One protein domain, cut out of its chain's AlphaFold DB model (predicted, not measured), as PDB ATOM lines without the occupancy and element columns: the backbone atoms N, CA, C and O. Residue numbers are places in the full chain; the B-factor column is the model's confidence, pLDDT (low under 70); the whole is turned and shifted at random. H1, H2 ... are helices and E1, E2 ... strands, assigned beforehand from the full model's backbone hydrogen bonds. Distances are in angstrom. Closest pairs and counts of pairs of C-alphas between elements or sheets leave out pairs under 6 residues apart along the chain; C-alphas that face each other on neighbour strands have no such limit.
ATOM      1  N   GLU A   3      -5.365 -47.548 -19.388       84.50
ATOM      2  CA  GLU A   3      -4.835 -46.375 -18.681       84.50
ATOM      3  C   GLU A   3      -4.159 -45.411 -19.649       84.50
ATOM      4  O   GLU A   3      -4.401 -44.207 -19.610       84.50
ATOM      5  N   MET A   4      -3.339 -45.954 -20.546       87.50
ATOM      6  CA  MET A   4      -2.593 -45.181 -21.524       87.50
ATOM      7  C   MET A   4      -2.370 -46.021 -22.772       87.50
ATOM      8  O   MET A   4      -2.101 -47.216 -22.687       87.50
ATOM      9  N   LEU A   5      -2.446 -45.388 -23.931       90.50
ATOM     10  CA  LEU A   5      -1.983 -45.928 -25.198       90.50
ATOM     11  C   LEU A   5      -1.125 -44.859 -25.853       90.50
ATOM     12  O   LEU A   5      -1.610 -43.759 -26.088       90.50
ATOM     13  N   GLN A   6       0.126 -45.181 -26.158       93.12
ATOM     14  CA  GLN A   6       1.019 -44.317 -26.920       93.12
ATOM     15  C   GLN A   6       1.307 -44.964 -28.259       93.12
ATOM     16  O   GLN A   6       1.514 -46.176 -28.339       93.12
ATOM     17  N   TYR A   7       1.322 -44.161 -29.316       94.81
ATOM     18  CA  TYR A   7       1.573 -44.657 -30.657       94.81
ATOM     19  C   TYR A   7       2.377 -43.673 -31.497       94.81
ATOM     20  O   TYR A   7       2.332 -42.454 -31.321       94.81
ATOM     21  N   THR A   8       3.093 -44.233 -32.461       96.69
ATOM     22  CA  THR A   8       3.844 -43.529 -33.490       96.69
ATOM     23  C   THR A   8       3.426 -44.068 -34.848       96.69
ATOM     24  O   THR A   8       3.314 -45.277 -35.029       96.69
ATOM     25  N   LEU A   9       3.194 -43.167 -35.799       96.12
ATOM     26  CA  LEU A   9       2.978 -43.498 -37.201       96.12
ATOM     27  C   LEU A   9       4.272 -43.252 -37.975       96.12
ATOM     28  O   LEU A   9       4.713 -42.104 -38.087       96.12
ATOM     29  N   ASN A  10       4.829 -44.311 -38.547       96.31
ATOM     30  CA  ASN A  10       5.982 -44.267 -39.431       96.31
ATOM     31  C   ASN A  10       5.565 -44.531 -40.883       96.31
ATOM     32  O   ASN A  10       4.739 -45.403 -41.159       96.31
ATOM     33  N   VAL A  11       6.169 -43.801 -41.818       96.19
ATOM     34  CA  VAL A  11       6.046 -44.029 -43.265       96.19
ATOM     35  C   VAL A  11       7.437 -43.937 -43.874       96.19
ATOM     36  O   VAL A  11       8.166 -42.980 -43.613       96.19
ATOM     37  N   GLY A  12       7.837 -44.947 -44.648       91.44
ATOM     38  CA  GLY A  12       9.188 -45.000 -45.224       91.44
ATOM     39  C   GLY A  12      10.306 -45.012 -44.170       91.44
ATOM     40  O   GLY A  12      11.389 -44.500 -44.419       91.44
ATOM     41  N   GLY A  13      10.033 -45.536 -42.967       91.00
ATOM     42  CA  GLY A  13      10.974 -45.534 -41.837       91.00
ATOM     43  C   GLY A  13      11.097 -44.195 -41.099       91.00
ATOM     44  O   GLY A  13      11.871 -44.094 -40.151       91.00
ATOM     45  N   LEU A  14      10.332 -43.172 -41.496       94.88
ATOM     46  CA  LEU A  14      10.314 -41.865 -40.846       94.88
ATOM     47  C   LEU A  14       9.049 -41.679 -40.018       94.88
ATOM     48  O   LEU A  14       7.942 -41.961 -40.479       94.88
ATOM     49  N   ARG A  15       9.213 -41.129 -38.813       94.88
ATOM     50  CA  ARG A  15       8.097 -40.734 -37.954       94.88
ATOM     51  C   ARG A  15       7.342 -39.560 -38.577       94.88
ATOM     52  O   ARG A  15       7.874 -38.455 -38.663       94.88
ATOM     53  N   MET A  16       6.084 -39.794 -38.933       95.25
ATOM     54  CA  MET A  16       5.189 -38.783 -39.499       95.25
ATOM     55  C   MET A  16       4.404 -38.047 -38.418       95.25
ATOM     56  O   MET A  16       4.246 -36.829 -38.475       95.25
ATOM     57  N   THR A  17       3.904 -38.786 -37.428       95.19
ATOM     58  CA  THR A  17       3.200 -38.230 -36.271       95.19
ATOM     59  C   THR A  17       3.150 -39.260 -35.140       95.19
ATOM     60  O   THR A  17       3.638 -40.383 -35.280       95.19
ATOM     61  N   GLY A  18       2.597 -38.888 -33.997       93.56
ATOM     62  CA  GLY A  18       2.327 -39.794 -32.889       93.56
ATOM     63  C   GLY A  18       1.380 -39.136 -31.906       93.56
ATOM     64  O   GLY A  18       1.161 -37.928 -31.972       93.56
ATOM     65  N   GLY A  19       0.817 -39.927 -31.011       91.62
ATOM     66  CA  GLY A  19      -0.112 -39.419 -30.022       91.62
ATOM     67  C   GLY A  19      -0.297 -40.380 -28.868       91.62
ATOM     68  O   GLY A  19       0.201 -41.510 -28.870       91.62
ATOM     69  N   ASP A  20      -1.043 -39.898 -27.895       89.56
ATOM     70  CA  ASP A  20      -1.416 -40.607 -26.688       89.56
ATOM     71  C   ASP A  20      -2.940 -40.579 -26.503       89.56
ATOM     72  O   ASP A  20      -3.624 -39.643 -26.917       89.56
ATOM     73  N   ILE A  21      -3.493 -41.658 -25.953       85.31
ATOM     74  CA  ILE A  21      -4.898 -41.767 -25.550       85.31
ATOM     75  C   ILE A  21      -4.915 -42.251 -24.097       85.31
ATOM     76  O   ILE A  21      -4.411 -43.340 -23.820       85.31
ATOM     77  N   GLY A  22      -5.503 -41.466 -23.191       75.19
ATOM     78  CA  GLY A  22      -5.484 -41.711 -21.739       75.19
ATOM     79  C   GLY A  22      -4.619 -40.699 -20.970       75.19
ATOM     80  O   GLY A  22      -3.951 -39.868 -21.581       75.19
ATOM     81  N   GLY A  23      -4.670 -40.727 -19.632       61.81
ATOM     82  CA  GLY A  23      -4.197 -39.632 -18.770       61.81
ATOM     83  C   GLY A  23      -3.127 -39.993 -17.726       61.81
ATOM     84  O   GLY A  23      -3.425 -40.663 -16.745       61.81
ATOM     85  N   SER A  24      -1.936 -39.416 -17.954       49.00
ATOM     86  CA  SER A  24      -0.758 -39.081 -17.119       49.00
ATOM     87  C   SER A  24      -0.047 -40.108 -16.201       49.00
ATOM     88  O   SER A  24      -0.693 -40.920 -15.544       49.00
ATOM     89  N   PRO A  25       1.303 -40.025 -16.089       40.25
ATOM     90  CA  PRO A  25       2.129 -40.880 -15.229       40.25
ATOM     91  C   PRO A  25       1.778 -40.731 -13.743       40.25
ATOM     92  O   PRO A  25       1.191 -39.731 -13.328       40.25
ATOM     93  N   GLU A  26       2.179 -41.724 -12.946       39.12
ATOM     94  CA  GLU A  26       1.957 -41.807 -11.498       39.12
ATOM     95  C   GLU A  26       2.029 -40.444 -10.781       39.12
ATOM     96  O   GLU A  26       3.066 -39.781 -10.770       39.12
ATOM     97  N   GLY A  27       0.919 -40.035 -10.151       40.12
ATOM     98  CA  GLY A  27       0.868 -38.862  -9.265       40.12
ATOM     99  C   GLY A  27      -0.199 -37.814  -9.590       40.12
ATOM    100  O   GLY A  27      -0.481 -36.971  -8.739       40.12
ATOM    101  N   MET A  28      -0.850 -37.869 -10.754       40.75
ATOM    102  CA  MET A  28      -2.057 -37.075 -11.016       40.75
ATOM    103  C   MET A  28      -3.309 -37.906 -10.735       40.75
ATOM    104  O   MET A  28      -3.434 -39.035 -11.202       40.75
ATOM    105  N   VAL A  29      -4.257 -37.344  -9.981       41.91
ATOM    106  CA  VAL A  29      -5.610 -37.901  -9.858       41.91
ATOM    107  C   VAL A  29      -6.252 -37.795 -11.240       41.91
ATOM    108  O   VAL A  29      -6.781 -36.745 -11.597       41.91
ATOM    109  N   ALA A  30      -6.138 -38.854 -12.043       44.06
ATOM    110  CA  ALA A  30      -6.854 -38.956 -13.303       44.06
ATOM    111  C   ALA A  30      -8.347 -38.789 -12.996       44.06
ATOM    112  O   ALA A  30      -8.911 -39.509 -12.165       44.06
ATOM    113  N   SER A  31      -8.979 -37.798 -13.625       41.09
ATOM    114  CA  SER A  31     -10.434 -37.710 -13.626       41.09
ATOM    115  C   SER A  31     -10.955 -39.030 -14.187       41.09
ATOM    116  O   SER A  31     -10.450 -39.513 -15.199       41.09
ATOM    117  N   SER A  32     -11.975 -39.627 -13.571       46.47
ATOM    118  CA  SER A  32     -12.605 -40.870 -14.049       46.47
ATOM    119  C   SER A  32     -13.085 -40.805 -15.510       46.47
ATOM    120  O   SER A  32     -13.471 -41.827 -16.069       46.47
ATOM    121  N   ALA A  33     -13.086 -39.614 -16.118       45.78
ATOM    122  CA  ALA A  33     -13.369 -39.372 -17.526       45.78
ATOM    123  C   ALA A  33     -12.271 -39.861 -18.496       45.78
ATOM    124  O   ALA A  33     -12.594 -40.125 -19.652       45.78
ATOM    125  N   ASP A  34     -11.021 -40.027 -18.049       54.34
ATOM    126  CA  ASP A  34      -9.889 -40.390 -18.927       54.34
ATOM    127  C   ASP A  34      -9.602 -41.905 -18.960       54.34
ATOM    128  O   ASP A  34      -8.706 -42.370 -19.666       54.34
ATOM    129  N   LEU A  35     -10.372 -42.695 -18.205       59.47
ATOM    130  CA  LEU A  35     -10.204 -44.140 -18.071       59.47
ATOM    131  C   LEU A  35     -11.232 -44.881 -18.926       59.47
ATOM    132  O   LEU A  35     -12.442 -44.738 -18.745       59.47
ATOM    133  N   THR A  36     -10.759 -45.741 -19.833       65.25
ATOM    134  CA  THR A  36     -11.661 -46.558 -20.657       65.25
ATOM    135  C   THR A  36     -11.840 -47.942 -20.037       65.25
ATOM    136  O   THR A  36     -10.941 -48.797 -20.058       65.25
ATOM    137  N   HIS A  37     -13.027 -48.190 -19.484       69.38
ATOM    138  CA  HIS A  37     -13.444 -49.529 -19.081       69.38
ATOM    139  C   HIS A  37     -13.835 -50.344 -20.313       69.38
ATOM    140  O   HIS A  37     -14.726 -49.965 -21.066       69.38
ATOM    141  N   ILE A  38     -13.172 -51.485 -20.490       75.00
ATOM    142  CA  ILE A  38     -13.449 -52.440 -21.561       75.00
ATOM    143  C   ILE A  38     -13.922 -53.730 -20.880       75.00
ATOM    144  O   ILE A  38     -13.098 -54.420 -20.272       75.00
ATOM    145  N   PRO A  39     -15.235 -54.021 -20.880       74.06
ATOM    146  CA  PRO A  39     -15.769 -55.305 -20.428       74.06
ATOM    147  C   PRO A  39     -15.124 -56.499 -21.155       74.06
ATOM    148  O   PRO A  39     -14.700 -56.378 -22.305       74.06
ATOM    149  N   SER A  40     -15.084 -57.669 -20.507       68.75
ATOM    150  CA  SER A  40     -14.640 -58.919 -21.150       68.75
ATOM    151  C   SER A  40     -15.468 -59.196 -22.411       68.75
ATOM    152  O   SER A  40     -16.673 -58.956 -22.399       68.75
ATOM    153  N   GLU A  41     -14.835 -59.694 -23.478       74.50
ATOM    154  CA  GLU A  41     -15.474 -59.976 -24.783       74.50
ATOM    155  C   GLU A  41     -16.095 -58.756 -25.495       74.50
ATOM    156  O   GLU A  41     -16.865 -58.905 -26.442       74.50
ATOM    157  N   SER A  42     -15.764 -57.534 -25.069       79.31
ATOM    158  CA  SER A  42     -16.184 -56.308 -25.752       79.31
ATOM    159  C   SER A  42     -15.023 -55.655 -26.496       79.31
ATOM    160  O   SER A  42     -13.856 -55.808 -26.133       79.31
ATOM    161  N   SER A  43     -15.349 -54.898 -27.539       81.56
ATOM    162  CA  SER A  43     -14.403 -54.038 -28.237       81.56
ATOM    163  C   SER A  43     -14.796 -52.577 -28.051       81.56
ATOM    164  O   SER A  43     -15.975 -52.226 -27.986       81.56
ATOM    165  N   VAL A  44     -13.790 -51.711 -27.965       80.94
ATOM    166  CA  VAL A  44     -13.964 -50.259 -27.952       80.94
ATOM    167  C   VAL A  44     -13.169 -49.665 -29.105       80.94
ATOM    168  O   VAL A  44     -12.071 -50.122 -29.414       80.94
ATOM    169  N   THR A  45     -13.727 -48.648 -29.757       83.00
ATOM    170  CA  THR A  45     -13.002 -47.860 -30.757       83.00
ATOM    171  C   THR A  45     -12.580 -46.544 -30.129       83.00
ATOM    172  O   THR A  45     -13.426 -45.723 -29.782       83.00
ATOM    173  N   LEU A  46     -11.272 -46.337 -30.016       82.75
ATOM    174  CA  LEU A  46     -10.687 -45.074 -29.585       82.75
ATOM    175  C   LEU A  46     -10.264 -44.286 -30.823       82.75
ATOM    176  O   LEU A  46      -9.697 -44.849 -31.758       82.75
ATOM    177  N   ARG A  47     -10.569 -42.987 -30.849       84.94
ATOM    178  CA  ARG A  47     -10.217 -42.101 -31.962       84.94
ATOM    179  C   ARG A  47      -9.323 -40.986 -31.452       84.94
ATOM    180  O   ARG A  47      -9.683 -40.302 -30.501       84.94
ATOM    181  N   ASN A  48      -8.191 -40.798 -32.117       84.88
ATOM    182  CA  ASN A  48      -7.269 -39.701 -31.871       84.88
ATOM    183  C   ASN A  48      -6.856 -39.104 -33.221       84.88
ATOM    184  O   ASN A  48      -6.519 -39.836 -34.154       84.88
ATOM    185  N   THR A  49      -6.943 -37.781 -33.341       89.94
ATOM    186  CA  THR A  49      -6.599 -37.044 -34.555       89.94
ATOM    187  C   THR A  49      -5.310 -36.285 -34.312       89.94
ATOM    188  O   THR A  49      -5.240 -35.443 -33.424       89.94
ATOM    189  N   GLN A  50      -4.307 -36.572 -35.133       91.62
ATOM    190  CA  GLN A  50      -2.999 -35.939 -35.065       91.62
ATOM    191  C   GLN A  50      -2.675 -35.269 -36.394       91.62
ATOM    192  O   GLN A  50      -3.051 -35.759 -37.462       91.62
ATOM    193  N   VAL A  51      -1.969 -34.145 -36.322       91.50
ATOM    194  CA  VAL A  51      -1.465 -33.445 -37.504       91.50
ATOM    195  C   VAL A  51      -0.083 -34.005 -37.832       91.50
ATOM    196  O   VAL A  51       0.795 -34.066 -36.973       91.50
ATOM    197  N   ALA A  52       0.112 -34.426 -39.079       90.62
ATOM    198  CA  ALA A  52       1.438 -34.676 -39.630       90.62
ATOM    199  C   ALA A  52       1.938 -33.393 -40.311       90.62
ATOM    200  O   ALA A  52       1.144 -32.655 -40.899       90.62
ATOM    201  N   ILE A  53       3.244 -33.128 -40.250       89.06
ATOM    202  CA  ILE A  53       3.851 -31.937 -40.859       89.06
ATOM    203  C   ILE A  53       4.864 -32.373 -41.916       89.06
ATOM    204  O   ILE A  53       5.793 -33.134 -41.634       89.06
ATOM    205  N   ARG A  54       4.703 -31.844 -43.132       93.94
ATOM    206  CA  ARG A  54       5.690 -31.983 -44.205       93.94
ATOM    207  C   ARG A  54       6.882 -31.072 -43.935       93.94
ATOM    208  O   ARG A  54       6.717 -29.875 -43.708       93.94
ATOM    209  N   ASN A  55       8.083 -31.622 -44.017       92.81
ATOM    210  CA  ASN A  55       9.329 -30.863 -44.006       92.81
ATOM    211  C   ASN A  55      10.333 -31.496 -44.981       92.81
ATOM    212  O   ASN A  55      10.012 -32.471 -45.656       92.81
ATOM    213  N   ASN A  56      11.546 -30.946 -45.065       94.81
ATOM    214  CA  ASN A  56      12.563 -31.437 -46.000       94.81
ATOM    215  C   ASN A  56      12.994 -32.890 -45.736       94.81
ATOM    216  O   ASN A  56      13.443 -33.552 -46.660       94.81
ATOM    217  N   VAL A  57      12.872 -33.383 -44.499       92.44
ATOM    218  CA  VAL A  57      13.233 -34.759 -44.124       92.44
ATOM    219  C   VAL A  57      12.089 -35.725 -44.433       92.44
ATOM    220  O   VAL A  57      12.335 -36.826 -44.900       92.44
ATOM    221  N   THR A  58      10.840 -35.316 -44.197       94.88
ATOM    222  CA  THR A  58       9.646 -36.163 -44.369       94.88
ATOM    223  C   THR A  58       8.984 -36.033 -45.739       94.88
ATOM    224  O   THR A  58       7.908 -36.591 -45.933       94.88
ATOM    225  N   ALA A  59       9.589 -35.297 -46.678       95.69
ATOM    226  CA  ALA A  59       9.007 -34.981 -47.981       95.69
ATOM    227  C   ALA A  59       8.584 -36.236 -48.760       95.69
ATOM    228  O   ALA A  59       7.412 -36.354 -49.099       95.69
ATOM    229  N   ASP A  60       9.490 -37.197 -48.946       95.38
ATOM    230  CA  ASP A  60       9.207 -38.419 -49.713       95.38
ATOM    231  C   ASP A  60       8.114 -39.271 -49.045       95.38
ATOM    232  O   ASP A  60       7.177 -39.743 -49.692       95.38
ATOM    233  N   SER A  61       8.187 -39.423 -47.717       95.50
ATOM    234  CA  SER A  61       7.165 -40.128 -46.940       95.50
ATOM    235  C   SER A  61       5.804 -39.439 -47.042       95.50
ATOM    236  O   SER A  61       4.796 -40.112 -47.243       95.50
ATOM    237  N   TRP A  62       5.763 -38.108 -46.952       95.94
ATOM    238  CA  TRP A  62       4.544 -37.321 -47.123       95.94
ATOM    239  C   TRP A  62       3.946 -37.493 -48.517       95.94
ATOM    240  O   TRP A  62       2.749 -37.747 -48.642       95.94
ATOM    241  N   ASP A  63       4.771 -37.377 -49.554       96.25
ATOM    242  CA  ASP A  63       4.320 -37.454 -50.940       96.25
ATOM    243  C   ASP A  63       3.725 -38.851 -51.217       96.25
ATOM    244  O   ASP A  63       2.613 -38.947 -51.738       96.25
ATOM    245  N   SER A  64       4.331 -39.929 -50.691       95.25
ATOM    246  CA  SER A  64       3.759 -41.287 -50.773       95.25
ATOM    247  C   SER A  64       2.404 -41.449 -50.061       95.25
ATOM    248  O   SER A  64       1.553 -42.230 -50.500       95.25
ATOM    249  N   MET A  65       2.166 -40.712 -48.967       93.94
ATOM    250  CA  MET A  65       0.874 -40.718 -48.268       93.94
ATOM    251  C   MET A  65      -0.206 -40.041 -49.112       93.94
ATOM    252  O   MET A  65      -1.322 -40.550 -49.199       93.94
ATOM    253  N   VAL A  66       0.130 -38.910 -49.741       94.62
ATOM    254  CA  VAL A  66      -0.786 -38.152 -50.608       94.62
ATOM    255  C   VAL A  66      -1.097 -38.924 -51.891       94.62
ATOM    256  O   VAL A  66      -2.247 -38.945 -52.327       94.62
ATOM    257  N   GLU A  67      -0.102 -39.597 -52.468       95.00
ATOM    258  CA  GLU A  67      -0.247 -40.436 -53.663       95.00
ATOM    259  C   GLU A  67      -0.966 -41.770 -53.392       95.00
ATOM    260  O   GLU A  67      -1.351 -42.468 -54.330       95.00
ATOM    261  N   GLY A  68      -1.156 -42.141 -52.122       93.00
ATOM    262  CA  GLY A  68      -1.797 -43.399 -51.733       93.00
ATOM    263  C   GLY A  68      -0.920 -44.639 -51.938       93.00
ATOM    264  O   GLY A  68      -1.434 -45.756 -51.968       93.00
ATOM    265  N   THR A  69       0.394 -44.460 -52.073       94.50
ATOM    266  CA  THR A  69       1.384 -45.535 -52.271       94.50
ATOM    267  C   THR A  69       2.133 -45.897 -50.985       94.50
ATOM    268  O   THR A  69       2.879 -46.879 -50.952       94.50
ATOM    269  N   ALA A  70       1.923 -45.125 -49.915       94.25
ATOM    270  CA  ALA A  70       2.561 -45.321 -48.623       94.25
ATOM    271  C   ALA A  70       2.267 -46.696 -48.005       94.25
ATOM    272  O   ALA A  70       1.134 -47.183 -47.980       94.25
ATOM    273  N   LYS A  71       3.313 -47.262 -47.397       94.50
ATOM    274  CA  LYS A  71       3.195 -48.303 -46.378       94.50
ATOM    275  C   LYS A  71       3.351 -47.652 -45.011       94.50
ATOM    276  O   LYS A  71       4.337 -46.959 -44.756       94.50
ATOM    277  N   TYR A  72       2.372 -47.889 -44.158       95.38
ATOM    278  CA  TYR A  72       2.273 -47.360 -42.814       95.38
ATOM    279  C   TYR A  72       2.718 -48.418 -41.818       95.38
ATOM    280  O   TYR A  72       2.297 -49.573 -41.892       95.38
ATOM    281  N   GLU A  73       3.516 -48.003 -40.851       96.81
ATOM    282  CA  GLU A  73       3.825 -48.785 -39.667       96.81
ATOM    283  C   GLU A  73       3.348 -47.992 -38.449       96.81
ATOM    284  O   GLU A  73       3.714 -46.832 -38.267       96.81
ATOM    285  N   VAL A  74       2.494 -48.601 -37.633       95.75
ATOM    286  CA  VAL A  74       2.030 -48.029 -36.371       95.75
ATOM    287  C   VAL A  74       2.639 -48.844 -35.247       95.75
ATOM    288  O   VAL A  74       2.274 -50.006 -35.057       95.75
ATOM    289  N   THR A  75       3.558 -48.242 -34.503       97.00
ATOM    290  CA  THR A  75       4.179 -48.859 -33.328       97.00
ATOM    291  C   THR A  75       3.764 -48.135 -32.066       97.00
ATOM    292  O   THR A  75       3.407 -46.956 -32.099       97.00
ATOM    293  N   GLY A  76       3.793 -48.829 -30.940       95.50
ATOM    294  CA  GLY A  76       3.419 -48.221 -29.679       95.50
ATOM    295  C   GLY A  76       3.332 -49.220 -28.547       95.50
ATOM    296  O   GLY A  76       3.708 -50.384 -28.685       95.50
ATOM    297  N   PHE A  77       2.788 -48.758 -27.433       94.62
ATOM    298  CA  PHE A  77       2.446 -49.607 -26.305       94.62
ATOM    299  C   PHE A  77       1.152 -49.133 -25.661       94.62
ATOM    300  O   PHE A  77       0.701 -48.001 -25.867       94.62
ATOM    301  N   TYR A  78       0.547 -50.008 -24.871       91.31
ATOM    302  CA  TYR A  78      -0.552 -49.639 -24.002       91.31
ATOM    303  C   TYR A  78      -0.376 -50.215 -22.600       91.31
ATOM    304  O   TYR A  78       0.028 -51.368 -22.430       91.31
ATOM    305  N   ALA A  79      -0.720 -49.405 -21.604       90.31
ATOM    306  CA  ALA A  79      -0.780 -49.769 -20.197       90.31
ATOM    307  C   ALA A  79      -2.238 -49.984 -19.779       90.31
ATOM    308  O   ALA A  79      -3.150 -49.256 -20.194       90.31
ATOM    309  N   TYR A  80      -2.475 -51.011 -18.974       87.31
ATOM    310  CA  TYR A  80      -3.809 -51.394 -18.542       87.31
ATOM    311  C   TYR A  80      -3.803 -51.976 -17.132       87.31
ATOM    312  O   TYR A  80      -2.835 -52.580 -16.684       87.31
ATOM    313  N   ARG A  81      -4.952 -51.892 -16.462       87.50
ATOM    314  CA  ARG A  81      -5.262 -52.698 -15.276       87.50
ATOM    315  C   ARG A  81      -6.333 -53.721 -15.605       87.50
ATOM    316  O   ARG A  81      -7.426 -53.360 -16.055       87.50
ATOM    317  N   ALA A  82      -6.032 -54.992 -15.382       84.81
ATOM    318  CA  ALA A  82      -6.998 -56.077 -15.480       84.81
ATOM    319  C   ALA A  82      -7.498 -56.430 -14.079       84.81
ATOM    320  O   ALA A  82      -6.695 -56.685 -13.187       84.81
ATOM    321  N   THR A  83      -8.817 -56.450 -13.895       82.69
ATOM    322  CA  THR A  83      -9.433 -56.919 -12.652       82.69
ATOM    323  C   THR A  83     -10.056 -58.284 -12.897       82.69
ATOM    324  O   THR A  83     -11.015 -58.400 -13.660       82.69
ATOM    325  N   VAL A  84      -9.522 -59.318 -12.251       78.06
ATOM    326  CA  VAL A  84     -10.017 -60.696 -12.339       78.06
ATOM    327  C   VAL A  84     -10.259 -61.189 -10.921       78.06
ATOM    328  O   VAL A  84      -9.359 -61.161 -10.094       78.06
ATOM    329  N   ARG A  85     -11.486 -61.636 -10.622       78.12
ATOM    330  CA  ARG A  85     -11.850 -62.204  -9.307       78.12
ATOM    331  C   ARG A  85     -11.387 -61.340  -8.114       78.12
ATOM    332  O   ARG A  85     -10.842 -61.867  -7.156       78.12
ATOM    333  N   LEU A  86     -11.653 -60.029  -8.180       77.19
ATOM    334  CA  LEU A  86     -11.321 -58.999  -7.170       77.19
ATOM    335  C   LEU A  86      -9.834 -58.619  -7.062       77.19
ATOM    336  O   LEU A  86      -9.513 -57.652  -6.376       77.19
ATOM    337  N   GLU A  87      -8.940 -59.294  -7.778       82.19
ATOM    338  CA  GLU A  87      -7.537 -58.897  -7.881       82.19
ATOM    339  C   GLU A  87      -7.350 -57.963  -9.073       82.19
ATOM    340  O   GLU A  87      -7.879 -58.219 -10.155       82.19
ATOM    341  N   THR A  88      -6.621 -56.862  -8.874       83.50
ATOM    342  CA  THR A  88      -6.298 -55.906  -9.941       83.50
ATOM    343  C   THR A  88      -4.805 -55.933 -10.221       83.50
ATOM    344  O   THR A  88      -4.006 -55.585  -9.354       83.50
ATOM    345  N   THR A  89      -4.439 -56.304 -11.444       86.88
ATOM    346  CA  THR A  89      -3.046 -56.435 -11.881       86.88
ATOM    347  C   THR A  89      -2.756 -55.425 -12.994       86.88
ATOM    348  O   THR A  89      -3.519 -55.374 -13.967       86.88
ATOM    349  N   PRO A  90      -1.698 -54.601 -12.872       87.62
ATOM    350  CA  PRO A  90      -1.240 -53.757 -13.966       87.62
ATOM    351  C   PRO A  90      -0.532 -54.601 -15.033       87.62
ATOM    352  O   PRO A  90       0.060 -55.639 -14.734       87.62
ATOM    353  N   GLY A  91      -0.568 -54.137 -16.272       88.88
ATOM    354  CA  GLY A  91       0.143 -54.740 -17.384       88.88
ATOM    355  C   GLY A  91       0.474 -53.704 -18.443       88.88
ATOM    356  O   GLY A  91      -0.208 -52.692 -18.587       88.88
ATOM    357  N   GLU A  92       1.518 -53.992 -19.202       92.19
ATOM    358  CA  GLU A  92       1.944 -53.207 -20.351       92.19
ATOM    359  C   GLU A  92       2.125 -54.149 -21.536       92.19
ATOM    360  O   GLU A  92       2.501 -55.314 -21.367       92.19
ATOM    361  N   LYS A  93       1.804 -53.673 -22.738       93.81
ATOM    362  CA  LYS A  93       2.021 -54.444 -23.956       93.81
ATOM    363  C   LYS A  93       2.410 -53.542 -25.113       93.81
ATOM    364  O   LYS A  93       1.697 -52.594 -25.434       93.81
ATOM    365  N   GLU A  94       3.495 -53.905 -25.775       96.19
ATOM    366  CA  GLU A  94       3.918 -53.303 -27.034       96.19
ATOM    367  C   GLU A  94       3.124 -53.866 -28.218       96.19
ATOM    368  O   GLU A  94       2.634 -55.004 -28.203       96.19
ATOM    369  N   PHE A  95       3.012 -53.068 -29.273       95.31
ATOM    370  CA  PHE A  95       2.428 -53.487 -30.534       95.31
ATOM    371  C   PHE A  95       3.148 -52.850 -31.723       95.31
ATOM    372  O   PHE A  95       3.686 -51.745 -31.650       95.31
ATOM    373  N   ALA A  96       3.095 -53.559 -32.846       96.00
ATOM    374  CA  ALA A  96       3.505 -53.078 -34.152       96.00
ATOM    375  C   ALA A  96       2.490 -53.581 -35.183       96.00
ATOM    376  O   ALA A  96       2.178 -54.773 -35.226       96.00
ATOM    377  N   LEU A  97       1.948 -52.666 -35.978       94.94
ATOM    378  CA  LEU A  97       0.957 -52.943 -37.013       94.94
ATOM    379  C   LEU A  97       1.441 -52.360 -38.335       94.94
ATOM    380  O   LEU A  97       1.964 -51.249 -38.360       94.94
ATOM    381  N   THR A  98       1.223 -53.070 -39.437       95.06
ATOM    382  CA  THR A  98       1.573 -52.599 -40.781       95.06
ATOM    383  C   THR A  98       0.338 -52.515 -41.673       95.06
ATOM    384  O   THR A  98      -0.553 -53.366 -41.622       95.06
ATOM    385  N   PHE A  99       0.259 -51.459 -42.483       91.12
ATOM    386  CA  PHE A  99      -0.847 -51.218 -43.409       91.12
ATOM    387  C   PHE A  99      -0.337 -50.693 -44.765       91.12
ATOM    388  O   PHE A  99       0.576 -49.873 -44.781       91.12
ATOM    389  N   PRO A 100      -0.930 -51.093 -45.903       86.69
ATOM    390  CA  PRO A 100      -1.827 -52.243 -46.028       86.69
ATOM    391  C   PRO A 100      -1.122 -53.530 -45.566       86.69
ATOM    392  O   PRO A 100       0.104 -53.624 -45.646       86.69
TER     393      PRO A 100
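This is residues 3 to 100 of the 102 residues of an uncharacterized protein of Thaumarchaeota archaeon 13_1_40CM_4_48_7 (UniProt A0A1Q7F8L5). A long, twisted sheet of two hairpins side by side has H1 at one end; at the other, residues 83 to 88 stick out. Residues 23 to 58 lead back along the sheet to H1. The printed part has 98 residues, with E1, E2, H1, E3, E4 in chain order; the antiparallel sheet runs E2, E1, E3, E4. It is mostly strand and loose, with a radius of gyration of the C-alphas of 16.7 A and spans of 51 by 29 by 18 A.

Inner strand E1, residues 3 to 11, pairs with E2, residues 14 to 22, by N 7 and O 19, 2.9 A, and with E3, residues 72 to 84, by N 6 and O 77, 2.9 A. E4, residues 87 to 99, pairs with E3 by N 78 and O 93, 2.9 A. H1, residues 59 to 66, is on the sheet; its closest C-alphas to E1 are Ser 61 and Val 11, 5.5 A. Every O i to N i+4 pair in H1 is within hydrogen-bond range. E2, H1 and E3 form a split strand-helix-strand unit, E1 between its same-way strands, with a right-handed crossover.

E1 begins at C-alpha 3 (-4.835, -46.375, -18.681) and spans 27.0 A, E2 24.8 A, H1 10.6 A. E3, 35.5 A, bends by 53 degrees at residue 81; E4, 37.0 A, ends at C-alpha 99 (-0.847, -51.218, -43.409).

The C-alphas farthest apart, of Asn 56 and Arg 85, are 53.7 A apart. The printed part has no cut; the link from E2 to H1 is long. The model's pLDDT is under 70 at residues 23 to 37 and 40.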